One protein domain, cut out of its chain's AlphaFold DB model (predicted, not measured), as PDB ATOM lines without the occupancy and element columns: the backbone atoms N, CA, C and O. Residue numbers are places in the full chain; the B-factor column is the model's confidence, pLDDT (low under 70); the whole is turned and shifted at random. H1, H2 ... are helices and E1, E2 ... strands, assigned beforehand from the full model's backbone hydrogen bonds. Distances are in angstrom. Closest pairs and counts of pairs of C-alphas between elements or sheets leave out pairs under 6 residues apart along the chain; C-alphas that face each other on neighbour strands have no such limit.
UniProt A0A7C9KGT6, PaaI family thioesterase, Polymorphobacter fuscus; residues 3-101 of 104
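This is residues 3 to 101 of the 104 residues of the protein "PaaI family thioesterase" of Polymorphobacter fuscus (UniProt A0A7C9KGT6). A twisted antiparallel sheet, ordered E1, E4, E3, E2, curls round one long helix, H1, as two layers, a helix on one face of a sheet. Residues 96 to 101, of which 96 to 99 belong to H2, stick out. The 99 printed residues, class mixed, run H1 E1 E2 E3 E4 H2; E2 to E4 form a meander, successive antiparallel neighbours, and E1 beside E4 completes a Greek key. The whole is only just compact, close to loose, with radius of gyration of the C-alphas 15.1 A and spans 45 by 29 by 19 A.

H1, residues 10 to 29, comes closest to E2, residues 53 to 62, at the C-alphas of Met 21 and Gly 57, 4.2 A. E1, residues 33 to 44, and E4, residues 79 to 91, have N 36 and O 88 within hydrogen-bond range, 2.9 A. E3, residues 65 to 74, forms hairpins with E2 (N 56 and O 71, 2.9 A) and E4 (N 70 and O 83, 2.9 A). H2, residues 92 to 99, only grazes the sheet with residues 92 to 95. In H1 and H2 every O i to N i+4 pair is within range.

H1 begins at C-alpha 10 (92.657, -18.918, -12.456) and spans 28.5 A. E1, 29.9 A, bends by 62 degrees at residue 38; E2 and E3 span 28.1 A and 30.3 A; E4, 34.1 A, bends by 51 degrees at residue 86. H2 ends at C-alpha 99 (112.482, 1.616, -2.907).

The C-alphas farthest apart, of Ala 76 and Gly 101, are 49.0 A apart. The printed part has no cut and no long link. Residues 3 to 5, 99 and 101 have pLDDT under 70.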
ATOM      1  N   HIS A   3      88.937 -23.018  -6.000       64.69
ATOM      2  CA  HIS A   3      87.561 -22.536  -6.138       64.69
ATOM      3  C   HIS A   3      86.607 -23.720  -6.365       64.69
ATOM      4  O   HIS A   3      87.046 -24.873  -6.415       64.69
ATOM      5  N   SER A   4      85.302 -23.436  -6.418       60.66
ATOM      6  CA  SER A   4      84.191 -24.389  -6.549       60.66
ATOM      7  C   SER A   4      84.571 -25.688  -7.272       60.66
ATOM      8  O   SER A   4      84.897 -25.667  -8.455       60.66
ATOM      9  N   GLY A   5      84.523 -26.815  -6.556       68.81
ATOM     10  CA  GLY A   5      84.820 -28.141  -7.113       68.81
ATOM     11  C   GLY A   5      86.274 -28.615  -6.985       68.81
ATOM     12  O   GLY A   5      86.609 -29.646  -7.552       68.81
ATOM     13  N   GLY A   6      87.139 -27.910  -6.246       81.06
ATOM     14  CA  GLY A   6      88.517 -28.362  -5.990       81.06
ATOM     15  C   GLY A   6      89.523 -27.978  -7.079       81.06
ATOM     16  O   GLY A   6      90.698 -28.320  -6.969       81.06
ATOM     17  N   VAL A   7      89.095 -27.208  -8.080       87.62
ATOM     18  CA  VAL A   7      89.931 -26.707  -9.179       87.62
ATOM     19  C   VAL A   7      90.754 -25.501  -8.716       87.62
ATOM     20  O   VAL A   7      90.264 -24.640  -7.974       87.62
ATOM     21  N   ALA A   8      92.014 -25.418  -9.146       90.88
ATOM     22  CA  ALA A   8      92.853 -24.259  -8.869       90.88
ATOM     23  C   ALA A   8      92.232 -22.986  -9.472       90.88
ATOM     24  O   ALA A   8      91.827 -22.958 -10.632       90.88
ATOM     25  N   GLN A   9      92.158 -21.913  -8.678       92.81
ATOM     26  CA  GLN A   9      91.670 -20.621  -9.161       92.81
ATOM     27  C   GLN A   9      92.553 -20.110 -10.303       92.81
ATOM     28  O   GLN A   9      93.777 -20.238 -10.243       92.81
ATOM     29  N   GLY A  10      91.940 -19.465 -11.300       94.38
ATOM     30  CA  GLY A  10      92.657 -18.918 -12.456       94.38
ATOM     31  C   GLY A  10      93.849 -18.030 -12.076       94.38
ATOM     32  O   GLY A  10      94.887 -18.099 -12.719       94.38
ATOM     33  N   GLY A  11      93.768 -17.291 -10.963       95.75
ATOM     34  CA  GLY A  11      94.890 -16.496 -10.450       95.75
ATOM     35  C   GLY A  11      96.155 -17.308 -10.131       95.75
ATOM     36  O   GLY A  11      97.253 -16.837 -10.409       95.75
ATOM     37  N   PHE A  12      96.033 -18.539  -9.618       95.12
ATOM     38  CA  PHE A  12      97.198 -19.407  -9.384       95.12
ATOM     39  C   PHE A  12      97.795 -19.909 -10.693       95.12
ATOM     40  O   PHE A  12      99.007 -19.877 -10.858       95.12
ATOM     41  N   VAL A  13      96.944 -20.314 -11.638       97.31
ATOM     42  CA  VAL A  13      97.381 -20.728 -12.977       97.31
ATOM     43  C   VAL A  13      98.118 -19.585 -13.679       97.31
ATOM     44  O   VAL A  13      99.192 -19.803 -14.236       97.31
ATOM     45  N   ALA A  14      97.588 -18.362 -13.592       98.38
ATOM     46  CA  ALA A  14      98.246 -17.166 -14.100       98.38
ATOM     47  C   ALA A  14      99.607 -16.942 -13.430       98.38
ATOM     48  O   ALA A  14     100.599 -16.767 -14.129       98.38
ATOM     49  N   GLY A  15      99.667 -17.022 -12.097       98.12
ATOM     50  CA  GLY A  15     100.906 -16.858 -11.338       98.12
ATOM     51  C   GLY A  15     101.967 -17.920 -11.646       98.12
ATOM     52  O   GLY A  15     103.145 -17.591 -11.718       98.12
ATOM     53  N   TRP A  16     101.583 -19.180 -11.875       98.44
ATOM     54  CA  TRP A  16     102.530 -20.237 -12.250       98.44
ATOM     55  C   TRP A  16     103.133 -20.011 -13.635       98.44
ATOM     56  O   TRP A  16     104.343 -20.151 -13.804       98.44
ATOM     57  N   ILE A  17     102.306 -19.638 -14.616       98.75
ATOM     58  CA  ILE A  17     102.781 -19.343 -15.972       98.75
ATOM     59  C   ILE A  17     103.648 -18.072 -15.971       98.75
ATOM     60  O   ILE A  17     104.720 -18.069 -16.574       98.75
ATOM     61  N   ASP A  18     103.235 -17.018 -15.257       98.56
ATOM     62  CA  ASP A  18     104.012 -15.780 -15.095       98.56
ATOM     63  C   ASP A  18     105.371 -16.048 -14.435       98.56
ATOM     64  O   ASP A  18     106.407 -15.639 -14.957       98.56
ATOM     65  N   ALA A  19     105.397 -16.846 -13.362       98.25
ATOM     66  CA  ALA A  19     106.639 -17.257 -12.720       98.25
ATOM     67  C   ALA A  19     107.560 -18.015 -13.686       98.25
ATOM     68  O   ALA A  19     108.756 -17.728 -13.722       98.25
ATOM     69  N   ALA A  20     107.032 -18.941 -14.493       98.62
ATOM     70  CA  ALA A  20     107.830 -19.678 -15.472       98.62
ATOM     71  C   ALA A  20     108.457 -18.744 -16.526       98.62
ATOM     72  O   ALA A  20     109.652 -18.848 -16.814       98.62
ATOM     73  N   MET A  21     107.691 -17.782 -17.051       98.62
ATOM     74  CA  MET A  21     108.208 -16.768 -17.980       98.62
ATOM     75  C   MET A  21     109.264 -15.872 -17.319       98.62
ATOM     76  O   MET A  21     110.323 -15.638 -17.901       98.62
ATOM     77  N   ALA A  22     109.030 -15.418 -16.084       97.62
ATOM     78  CA  ALA A  22     109.994 -14.617 -15.334       97.62
ATOM     79  C   ALA A  22     111.312 -15.377 -15.104       97.62
ATOM     80  O   ALA A  22     112.390 -14.806 -15.272       97.62
ATOM     81  N   HIS A  23     111.249 -16.677 -14.801       97.62
ATOM     82  CA  HIS A  23     112.441 -17.515 -14.654       97.62
ATOM     83  C   HIS A  23     113.196 -17.681 -15.975       97.62
ATOM     84  O   HIS A  23     114.424 -17.635 -15.966       97.62
ATOM     85  N   ALA A  24     112.505 -17.792 -17.115       98.06
ATOM     86  CA  ALA A  24     113.161 -17.796 -18.424       98.06
ATOM     87  C   ALA A  24     113.917 -16.481 -18.689       98.06
ATOM     88  O   ALA A  24     115.039 -16.490 -19.203       98.06
ATOM     89  N   VAL A  25     113.336 -15.345 -18.288       97.62
ATOM     90  CA  VAL A  25     113.992 -14.032 -18.357       97.62
ATOM     91  C   VAL A  25     115.223 -13.970 -17.456       97.62
ATOM     92  O   VAL A  25     116.296 -13.596 -17.929       97.62
ATOM     93  N   ILE A  26     115.111 -14.393 -16.198       96.19
ATOM     94  CA  ILE A  26     116.234 -14.408 -15.251       96.19
ATOM     95  C   ILE A  26     117.351 -15.339 -15.741       96.19
ATOM     96  O   ILE A  26     118.520 -14.964 -15.706       96.19
ATOM     97  N   ALA A  27     117.010 -16.514 -16.275       96.81
ATOM     98  CA  ALA A  27     117.984 -17.453 -16.827       96.81
ATOM     99  C   ALA A  27     118.780 -16.854 -18.000       96.81
ATOM    100  O   ALA A  27     119.960 -17.158 -18.165       96.81
ATOM    101  N   ARG A  28     118.157 -15.984 -18.808       96.19
ATOM    102  CA  ARG A  28     118.809 -15.334 -19.953       96.19
ATOM    103  C   ARG A  28     119.609 -14.085 -19.581       96.19
ATOM    104  O   ARG A  28     120.650 -13.843 -20.188       96.19
ATOM    105  N   PHE A  29     119.099 -13.257 -18.673       95.31
ATOM    106  CA  PHE A  29     119.639 -11.914 -18.407       95.31
ATOM    107  C   PHE A  29     120.345 -11.777 -17.053       95.31
ATOM    108  O   PHE A  29     120.918 -10.723 -16.777       95.31
ATOM    109  N   GLY A  30     120.336 -12.825 -16.229       94.75
ATOM    110  CA  GLY A  30     120.860 -12.791 -14.870       94.75
ATOM    111  C   GLY A  30     119.966 -11.999 -13.914       94.75
ATOM    112  O   GLY A  30     118.861 -11.579 -14.251       94.75
ATOM    113  N   THR A  31     120.459 -11.795 -12.696       93.19
ATOM    114  CA  THR A  31     119.721 -11.141 -11.602       93.19
ATOM    115  C   THR A  31     119.914  -9.625 -11.544       93.19
ATOM    116  O   THR A  31     119.218  -8.945 -10.794       93.19
ATOM    117  N   ASP A  32     120.828  -9.073 -12.346       93.19
ATOM    118  CA  ASP A  32     121.086  -7.626 -12.410       93.19
ATOM    119  C   ASP A  32     119.968  -6.861 -13.136       93.19
ATOM    120  O   ASP A  32     119.866  -5.633 -13.039       93.19
ATOM    121  N   GLN A  33     119.127  -7.584 -13.879       93.56
ATOM    122  CA  GLN A  33     117.934  -7.072 -14.538       93.56
ATOM    123  C   GLN A  33     116.696  -7.687 -13.888       93.56
ATOM    124  O   GLN A  33     116.523  -8.900 -13.865       93.56
ATOM    125  N   ILE A  34     115.807  -6.832 -13.399       93.56
ATOM    126  CA  ILE A  34     114.532  -7.221 -12.814       93.56
ATOM    127  C   ILE A  34     113.476  -7.257 -13.926       93.56
ATOM    128  O   ILE A  34     113.251  -6.221 -14.570       93.56
ATOM    129  N   PRO A  35     112.832  -8.412 -14.178       95.88
ATOM    130  CA  PRO A  35     111.691  -8.490 -15.077       95.88
ATOM    131  C   PRO A  35     110.458  -7.876 -14.411       95.88
ATOM    132  O   PRO A  35     110.066  -8.277 -13.320       95.88
ATOM    133  N   ILE A  36     109.831  -6.914 -15.082       95.81
ATOM    134  CA  ILE A  36     108.550  -6.332 -14.677       95.81
ATOM    135  C   ILE A  36     107.525  -6.614 -15.770       95.81
ATOM    136  O   ILE A  36     107.635  -6.072 -16.875       95.81
ATOM    137  N   SER A  37     106.535  -7.451 -15.473       96.50
ATOM    138  CA  SER A  37     105.415  -7.723 -16.377       96.50
ATOM    139  C   SER A  37     104.589  -6.443 -16.568       96.50
ATOM    140  O   SER A  37     104.101  -5.853 -15.606       96.50
ATOM    141  N   LEU A  38     104.472  -5.981 -17.814       98.00
ATOM    142  CA  LEU A  38     103.643  -4.837 -18.216       98.00
ATOM    143  C   LEU A  38     102.222  -5.271 -18.590       98.00
ATOM    144  O   LEU A  38     101.279  -4.497 -18.458       98.00
ATOM    145  N   GLU A  39     102.090  -6.495 -19.090       98.31
ATOM    146  CA  GLU A  39     100.836  -7.113 -19.501       98.31
ATOM    147  C   GLU A  39     100.953  -8.628 -19.321       98.31
ATOM    148  O   GLU A  39     102.039  -9.195 -19.479       98.31
ATOM    149  N   LEU A  40      99.842  -9.266 -18.965       98.62
ATOM    150  CA  LEU A  40      99.725 -10.712 -18.853       98.62
ATOM    151  C   LEU A  40      98.334 -11.136 -19.327       98.62
ATOM    152  O   LEU A  40      97.323 -10.765 -18.722       98.62
ATOM    153  N   LYS A  41      98.294 -11.991 -20.348       98.69
ATOM    154  CA  LYS A  41      97.069 -12.610 -20.853       98.69
ATOM    155  C   LYS A  41      97.164 -14.108 -20.677       98.69
ATOM    156  O   LYS A  41      98.071 -14.738 -21.208       98.69
ATOM    157  N   ILE A  42      96.155 -14.689 -20.032       98.75
ATOM    158  CA  ILE A  42      96.000 -16.139 -19.904       98.75
ATOM    159  C   ILE A  42      94.743 -16.592 -20.644       98.75
ATOM    160  O   ILE A  42      93.674 -15.995 -20.514       98.75
ATOM    161  N   SER A  43      94.869 -17.664 -21.417       98.69
ATOM    162  CA  SER A  43      93.757 -18.399 -22.013       98.69
ATOM    163  C   SER A  43      93.661 -19.777 -21.365       98.69
ATOM    164  O   SER A  43      94.627 -20.536 -21.380       98.69
ATOM    165  N   TYR A  44      92.496 -20.085 -20.798       98.06
ATOM    166  CA  TYR A  44      92.213 -21.340 -20.101       98.06
ATOM    167  C   TYR A  44      91.471 -22.294 -21.039       98.06
ATOM    168  O   TYR A  44      90.461 -21.908 -21.626       98.06
ATOM    169  N   TYR A  45      91.962 -23.524 -21.171       97.88
ATOM    170  CA  TYR A  45      91.389 -24.555 -22.045       97.88
ATOM    171  C   TYR A  45      90.758 -25.705 -21.257       97.88
ATOM    172  O   TYR A  45      89.778 -26.286 -21.711       97.88
ATOM    173  N   ALA A  46      91.302 -26.021 -20.079       96.00
ATOM    174  CA  ALA A  46      90.821 -27.089 -19.209       96.00
ATOM    175  C   ALA A  46      91.056 -26.740 -17.724       96.00
ATOM    176  O   ALA A  46      91.940 -25.933 -17.415       96.00
ATOM    177  N   PRO A  47      90.279 -27.319 -16.788       94.19
ATOM    178  CA  PRO A  47      90.471 -27.083 -15.361       94.19
ATOM    179  C   PRO A  47      91.805 -27.659 -14.869       94.19
ATOM    180  O   PRO A  47      92.161 -28.796 -15.171       94.19
ATOM    181  N   ALA A  48      92.506 -26.895 -14.033       94.62
ATOM    182  CA  ALA A  48      93.645 -27.386 -13.267       94.62
ATOM    183  C   ALA A  48      93.146 -28.099 -12.000       94.62
ATOM    184  O   ALA A  48      92.974 -27.490 -10.941       94.62
ATOM    185  N   ASN A  49      92.846 -29.390 -12.149       92.12
ATOM    186  CA  ASN A  49      92.416 -30.265 -11.059       92.12
ATOM    187  C   ASN A  49      93.558 -30.522 -10.055       92.12
ATOM    188  O   ASN A  49      94.727 -30.329 -10.398       92.12
ATOM    189  N   PRO A  50      93.252 -30.980  -8.825       90.19
ATOM    190  CA  PRO A  50      94.276 -31.395  -7.874       90.19
ATOM    191  C   PRO A  50      95.227 -32.431  -8.480       90.19
ATOM    192  O   PRO A  50      94.789 -33.429  -9.050       90.19
ATOM    193  N   GLY A  51      96.528 -32.199  -8.333       91.00
ATOM    194  CA  GLY A  51      97.566 -33.041  -8.914       91.00
ATOM    195  C   GLY A  51      98.789 -32.228  -9.319       91.00
ATOM    196  O   GLY A  51      98.867 -31.025  -9.062       91.00
ATOM    197  N   LEU A  52      99.755 -32.904  -9.939       94.56
ATOM    198  CA  LEU A  52     100.933 -32.251 -10.493       94.56
ATOM    199  C   LEU A  52     100.571 -31.548 -11.805       94.56
ATOM    200  O   LEU A  52      99.998 -32.155 -12.710       94.56
ATOM    201  N   VAL A  53     100.977 -30.290 -11.906       97.06
ATOM    202  CA  VAL A  53     100.965 -29.511 -13.142       97.06
ATOM    203  C   VAL A  53     102.362 -28.962 -13.401       97.06
ATOM    204  O   VAL A  53     103.125 -28.732 -12.460       97.06
ATOM    205  N   ILE A  54     102.699 -28.758 -14.669       98.44
ATOM    206  CA  ILE A  54     104.008 -28.273 -15.101       98.44
ATOM    207  C   ILE A  54     103.802 -26.961 -15.849       98.44
ATOM    208  O   ILE A  54     103.079 -26.912 -16.843       98.44
ATOM    209  N   ALA A  55     104.419 -25.890 -15.349       98.69
ATOM    210  CA  ALA A  55     104.456 -24.602 -16.024       98.69
ATOM    211  C   ALA A  55     105.788 -24.453 -16.761       98.69
ATOM    212  O   ALA A  55     106.855 -24.584 -16.163       98.69
ATOM    213  N   GLU A  56     105.720 -24.156 -18.052       98.75
ATOM    214  CA  GLU A  56     106.879 -23.884 -18.899       98.75
ATOM    215  C   GLU A  56     106.762 -22.464 -19.446       98.75
ATOM    216  O   GLU A  56     105.666 -22.032 -19.806       98.75
ATOM    217  N   GLY A  57     107.881 -21.747 -19.521       98.62
ATOM    218  CA  GLY A  57     107.945 -20.396 -20.070       98.62
ATOM    219  C   GLY A  57     109.205 -20.196 -20.902       98.62
ATOM    220  O   GLY A  57     110.246 -20.790 -20.619       98.62
ATOM    221  N   TRP A  58     109.113 -19.368 -21.937       98.69
ATOM    222  CA  TRP A  58     110.219 -19.040 -22.832       98.69
ATOM    223  C   TRP A  58     110.083 -17.616 -23.379       98.69
ATOM    224  O   TRP A  58     109.028 -16.989 -23.320       98.69
ATOM    225  N   ILE A  59     111.191 -17.082 -23.893       98.50
ATOM    226  CA  ILE A  59     111.250 -15.741 -24.482       98.50
ATOM    227  C   ILE A  59     111.167 -15.895 -25.994       98.50
ATOM    228  O   ILE A  59     112.082 -16.454 -26.596       98.50
ATOM    229  N   GLU A  60     110.120 -15.348 -26.597       98.06
ATOM    230  CA  GLU A  60     109.954 -15.319 -28.050       98.06
ATOM    231  C   GLU A  60     110.920 -14.321 -28.686       98.06
ATOM    232  O   GLU A  60     111.647 -14.618 -29.633       98.06
ATOM    233  N   SER A  61     110.958 -13.098 -28.151       97.25
ATOM    234  CA  SER A  61     111.787 -12.039 -28.720       97.25
ATOM    235  C   SER A  61     112.011 -10.871 -27.763       97.25
ATOM    236  O   SER A  61     111.389 -10.755 -26.706       97.25
ATOM    237  N   GLY A  62     112.919  -9.977 -28.157       95.81
ATOM    238  CA  GLY A  62     113.151  -8.703 -27.485       95.81
ATOM    239  C   GLY A  62     114.547  -8.549 -26.889       95.81
ATOM    240  O   GLY A  62     115.390  -9.446 -26.932       95.81
ATOM    241  N   LYS A  63     114.800  -7.349 -26.357       91.12
ATOM    242  CA  LYS A  63     116.062  -6.989 -25.681       91.12
ATOM    243  C   LYS A  63     115.800  -6.219 -24.395       91.12
ATOM    244  O   LYS A  63     116.174  -6.667 -23.325       91.12
ATOM    245  N   ARG A  64     115.156  -5.050 -24.506       93.44
ATOM    246  CA  ARG A  64     114.826  -4.186 -23.357       93.44
ATOM    247  C   ARG A  64     113.372  -4.327 -22.915       93.44
ATOM    248  O   ARG A  64     113.067  -4.213 -21.734       93.44
ATOM    249  N   THR A  65     112.493  -4.548 -23.882       97.69
ATOM    250  CA  THR A  65     111.142  -5.067 -23.680       97.69
ATOM    251  C   THR A  65     111.119  -6.434 -24.349       97.69
ATOM    252  O   THR A  65     111.641  -6.568 -25.460       97.69
ATOM    253  N   LEU A  66     110.620  -7.432 -23.634       98.38
ATOM    254  CA  LEU A  66     110.596  -8.833 -24.020       98.38
ATOM    255  C   LEU A  66     109.154  -9.268 -24.236       98.38
ATOM    256  O   LEU A  66     108.257  -8.815 -23.528       98.38
ATOM    257  N   PHE A  67     108.972 -10.176 -25.181       98.56
ATOM    258  CA  PHE A  67     107.738 -10.918 -25.364       98.56
ATOM    259  C   PHE A  67     108.021 -12.356 -24.959       98.56
ATOM    260  O   PHE A  67     108.956 -12.974 -25.477       98.56
ATOM    261  N   ALA A  68     107.265 -12.846 -23.988       98.75
ATOM    262  CA  ALA A  68     107.393 -14.190 -23.460       98.75
ATOM    263  C   ALA A  68     106.072 -14.936 -23.613       98.75
ATOM    264  O   ALA A  68     104.996 -14.336 -23.558       98.75
ATOM    265  N   GLU A  69     106.179 -16.245 -23.777       98.81
ATOM    266  CA  GLU A  69     105.048 -17.158 -23.774       98.81
ATOM    267  C   GLU A  69     105.270 -18.247 -22.736       98.81
ATOM    268  O   GLU A  69     106.396 -18.559 -22.343       98.81
ATOM    269  N   GLY A  70     104.170 -18.833 -22.284       98.81
ATOM    270  CA  GLY A  70     104.211 -19.979 -21.406       98.81
ATOM    271  C   GLY A  70     102.956 -20.824 -21.496       98.81
ATOM    272  O   GLY A  70     101.929 -20.434 -22.058       98.81
ATOM    273  N   ARG A  71     103.032 -22.022 -20.933       98.81
ATOM    274  CA  ARG A  71     101.915 -22.962 -20.881       98.81
ATOM    275  C   ARG A  71     101.904 -23.725 -19.572       98.81
ATOM    276  O   ARG A  71     102.950 -23.926 -18.963       98.81
ATOM    277  N   LEU A  72     100.717 -24.175 -19.186       98.81
ATOM    278  CA  LEU A  72     100.511 -25.116 -18.096       98.81
ATOM    279  C   LEU A  72     100.019 -26.444 -18.668       98.81
ATOM    280  O   LEU A  72      99.041 -26.456 -19.423       98.81
ATOM    281  N   THR A  73     100.662 -27.543 -18.290       98.75
ATOM    282  CA  THR A  73     100.256 -28.905 -18.648       98.75
ATOM    283  C   THR A  73      99.980 -29.764 -17.417       98.75
ATOM    284  O   THR A  73     100.493 -29.492 -16.332       98.75
ATOM    285  N   ASP A  74      99.155 -30.800 -17.576       97.19
ATOM    286  CA  ASP A  74      99.055 -31.892 -16.600       97.19
ATOM    287  C   ASP A  74     100.158 -32.951 -16.818       97.19
ATOM    288  O   ASP A  74     100.973 -32.860 -17.742       97.19
ATOM    289  N   SER A  75     100.179 -33.990 -15.979       95.06
ATOM    290  CA  SER A  75     101.137 -35.101 -16.088       95.06
ATOM    291  C   SER A  75     100.989 -35.950 -17.356       95.06
ATOM    292  O   SER A  75     101.906 -36.697 -17.689       95.06
ATOM    293  N   ALA A  76      99.849 -35.875 -18.046       95.44
ATOM    294  CA  ALA A  76      99.617 -36.548 -19.322       95.44
ATOM    295  C   ALA A  76     100.030 -35.676 -20.526       95.44
ATOM    296  O   ALA A  76      99.960 -36.131 -21.666       95.44
ATOM    297  N   GLY A  77     100.477 -34.437 -20.288       96.00
ATOM    298  CA  GLY A  77     100.852 -33.480 -21.325       96.00
ATOM    299  C   GLY A  77      99.675 -32.686 -21.900       96.00
ATOM    300  O   GLY A  77      99.863 -31.939 -22.862       96.00
ATOM    301  N   THR A  78      98.474 -32.797 -21.326       97.75
ATOM    302  CA  THR A  78      97.314 -32.000 -21.742       97.75
ATOM    303  C   THR A  78      97.568 -30.534 -21.432       97.75
ATOM    304  O   THR A  78      97.879 -30.185 -20.295       97.75
ATOM    305  N   VAL A  79      97.400 -29.649 -22.415       98.50
ATOM    306  CA  VAL A  79      97.527 -28.202 -22.194       98.50
ATOM    307  C   VAL A  79      96.282 -27.675 -21.488       98.50
ATOM    308  O   VAL A  79      95.195 -27.646 -22.059       98.50
ATOM    309  N   LEU A  80      96.463 -27.205 -20.257       98.44
ATOM    310  CA  LEU A  80      95.399 -26.666 -19.412       98.44
ATOM    311  C   LEU A  80      95.187 -25.171 -19.653       98.44
ATOM    312  O   LEU A  80      94.054 -24.690 -19.687       98.44
ATOM    313  N   ALA A  81      96.279 -24.431 -19.847       98.81
ATOM    314  CA  ALA A  81      96.257 -23.004 -20.135       98.81
ATOM    315  C   ALA A  81      97.510 -22.573 -20.906       98.81
ATOM    316  O   ALA A  81      98.559 -23.216 -20.828       98.81
ATOM    317  N   LYS A  82      97.404 -21.459 -21.630       98.88
ATOM    318  CA  LYS A  82      98.534 -20.757 -22.254       98.88
ATOM    319  C   LYS A  82      98.542 -19.301 -21.828       98.88
ATOM    320  O   LYS A  82      97.479 -18.714 -21.623       98.88
ATOM    321  N   GLY A  83      99.732 -18.729 -21.727       98.75
ATOM    322  CA  GLY A  83      99.939 -17.338 -21.375       98.75
ATOM    323  C   GLY A  83     100.914 -16.641 -22.310       98.75
ATOM    324  O   GLY A  83     101.808 -17.271 -22.867       98.75
ATOM    325  N   SER A  84     100.733 -15.335 -22.445       98.81
ATOM    326  CA  SER A  84     101.695 -14.424 -23.058       98.81
ATOM    327  C   SER A  84     101.916 -13.238 -22.130       98.81
ATOM    328  O   SER A  84     100.980 -12.807 -21.452       98.81
ATOM    329  N   SER A  85     103.131 -12.698 -22.114       98.81
ATOM    330  CA  SER A  85     103.450 -11.495 -21.354       98.81
ATOM    331  C   SER A  85     104.377 -10.560 -22.121       98.81
ATOM    332  O   SER A  85     105.327 -10.984 -22.784       98.81
ATOM    333  N   THR A  86     104.111  -9.263 -21.977       98.69
ATOM    334  CA  THR A  86     105.065  -8.207 -22.316       98.69
ATOM    335  C   THR A  86     105.839  -7.826 -21.057       98.69
ATOM    336  O   THR A  86     105.240  -7.378 -20.083       98.69
ATOM    337  N   ILE A  87     107.166  -7.953 -21.072       98.56
ATOM    338  CA  ILE A  87     108.026  -7.785 -19.891       98.56
ATOM    339  C   ILE A  87     109.045  -6.672 -20.131       98.56
ATOM    340  O   ILE A  87     109.732  -6.637 -21.151       98.56
ATOM    341  N   ARG A  88     109.199  -5.760 -19.173       97.69
ATOM    342  CA  ARG A  88     110.237  -4.728 -19.173       97.69
ATOM    343  C   ARG A  88     111.410  -5.153 -18.300       97.69
ATOM    344  O   ARG A  88     111.211  -5.484 -17.139       97.69
ATOM    345  N   LEU A  89     112.629  -5.050 -18.826       96.94
ATOM    346  CA  LEU A  89     113.837  -5.166 -18.008       96.94
ATOM    347  C   LEU A  89     114.190  -3.823 -17.369       96.94
ATOM    348  O   LEU A  89     114.297  -2.798 -18.059       96.94
ATOM    349  N   ILE A  90     114.386  -3.838 -16.053       94.75
ATOM    350  CA  ILE A  90     114.845  -2.691 -15.268       94.75
ATOM    351  C   ILE A  90     116.090  -3.096 -14.483       94.75
ATOM    352  O   ILE A  90     116.096  -4.123 -13.818       94.75
ATOM    353  N   ALA A  91     117.136  -2.269 -14.514       93.69
ATOM    354  CA  ALA A  91     118.334  -2.515 -13.715       93.69
ATOM    355  C   ALA A  91     117.991  -2.588 -12.217       93.69
ATOM    356  O   ALA A  91     117.340  -1.679 -11.691       93.69
ATOM    357  N   ALA A  92     118.476  -3.620 -11.526       90.56
ATOM    358  CA  ALA A  92     118.223  -3.837 -10.101       90.56
ATOM    359  C   ALA A  92     118.640  -2.632  -9.240       90.56
ATOM    360  O   ALA A  92     117.919  -2.239  -8.326       90.56
ATOM    361  N   THR A  93     119.740  -1.964  -9.603       91.81
ATOM    362  CA  THR A  93     120.205  -0.731  -8.947       91.81
ATOM    363  C   THR A  93     119.174   0.400  -8.999       91.81
ATOM    364  O   THR A  93     118.997   1.118  -8.018       91.81
ATOM    365  N   ARG A  94     118.443   0.539 -10.113       88.56
ATOM    366  CA  ARG A  94     117.377   1.547 -10.253       88.56
ATOM    367  C   ARG A  94     116.150   1.201  -9.417       88.56
ATOM    368  O   ARG A  94     115.535   2.101  -8.847       88.56
ATOM    369  N   VAL A  95     115.799  -0.082  -9.335       84.44
ATOM    370  CA  VAL A  95     114.694  -0.544  -8.480       84.44
ATOM    371  C   VAL A  95     115.026  -0.277  -7.009       84.44
ATOM    372  O   VAL A  95     114.227   0.345  -6.313       84.44
ATOM    373  N   ALA A  96     116.232  -0.637  -6.562       80.25
ATOM    374  CA  ALA A  96     116.690  -0.410  -5.192       80.25
ATOM    375  C   ALA A  96     116.699   1.082  -4.799       80.25
ATOM    376  O   ALA A  96     116.179   1.446  -3.744       80.25
ATOM    377  N   ALA A  97     117.212   1.962  -5.666       75.62
ATOM    378  CA  ALA A  97     117.178   3.410  -5.434       75.62
ATOM    379  C   ALA A  97     115.739   3.929  -5.244       75.62
ATOM    380  O   ALA A  97     115.460   4.686  -4.318       75.62
ATOM    381  N   THR A  98     114.797   3.434  -6.052       77.12
ATOM    382  CA  THR A  98     113.380   3.820  -5.961       77.12
ATOM    383  C   THR A  98     112.737   3.361  -4.644       77.12
ATOM    384  O   THR A  98     111.978   4.115  -4.044       77.12
ATOM    385  N   MET A  99     113.054   2.154  -4.155       67.94
ATOM    386  CA  MET A  99     112.482   1.616  -2.907       67.94
ATOM    387  C   MET A  99     113.037   2.280  -1.639       67.94
ATOM    388  O   MET A  99     112.359   2.304  -0.618       67.94
ATOM    389  N   THR A 100     114.255   2.821  -1.694       72.25
ATOM    390  CA  THR A 100     114.891   3.502  -0.549       72.25
ATOM    391  C   THR A 100     114.526   4.985  -0.432       72.25
ATOM    392  O   THR A 100     114.917   5.629   0.536       72.25
ATOM    393  N   GLY A 101     113.784   5.547  -1.395       56.59
ATOM    394  CA  GLY A 101     113.436   6.974  -1.420       56.59
ATOM    395  C   GLY A 101     114.610   7.909  -1.738       56.59
ATOM    396  O   GLY A 101     114.429   9.124  -1.775       56.59
TER     397      GLY A 101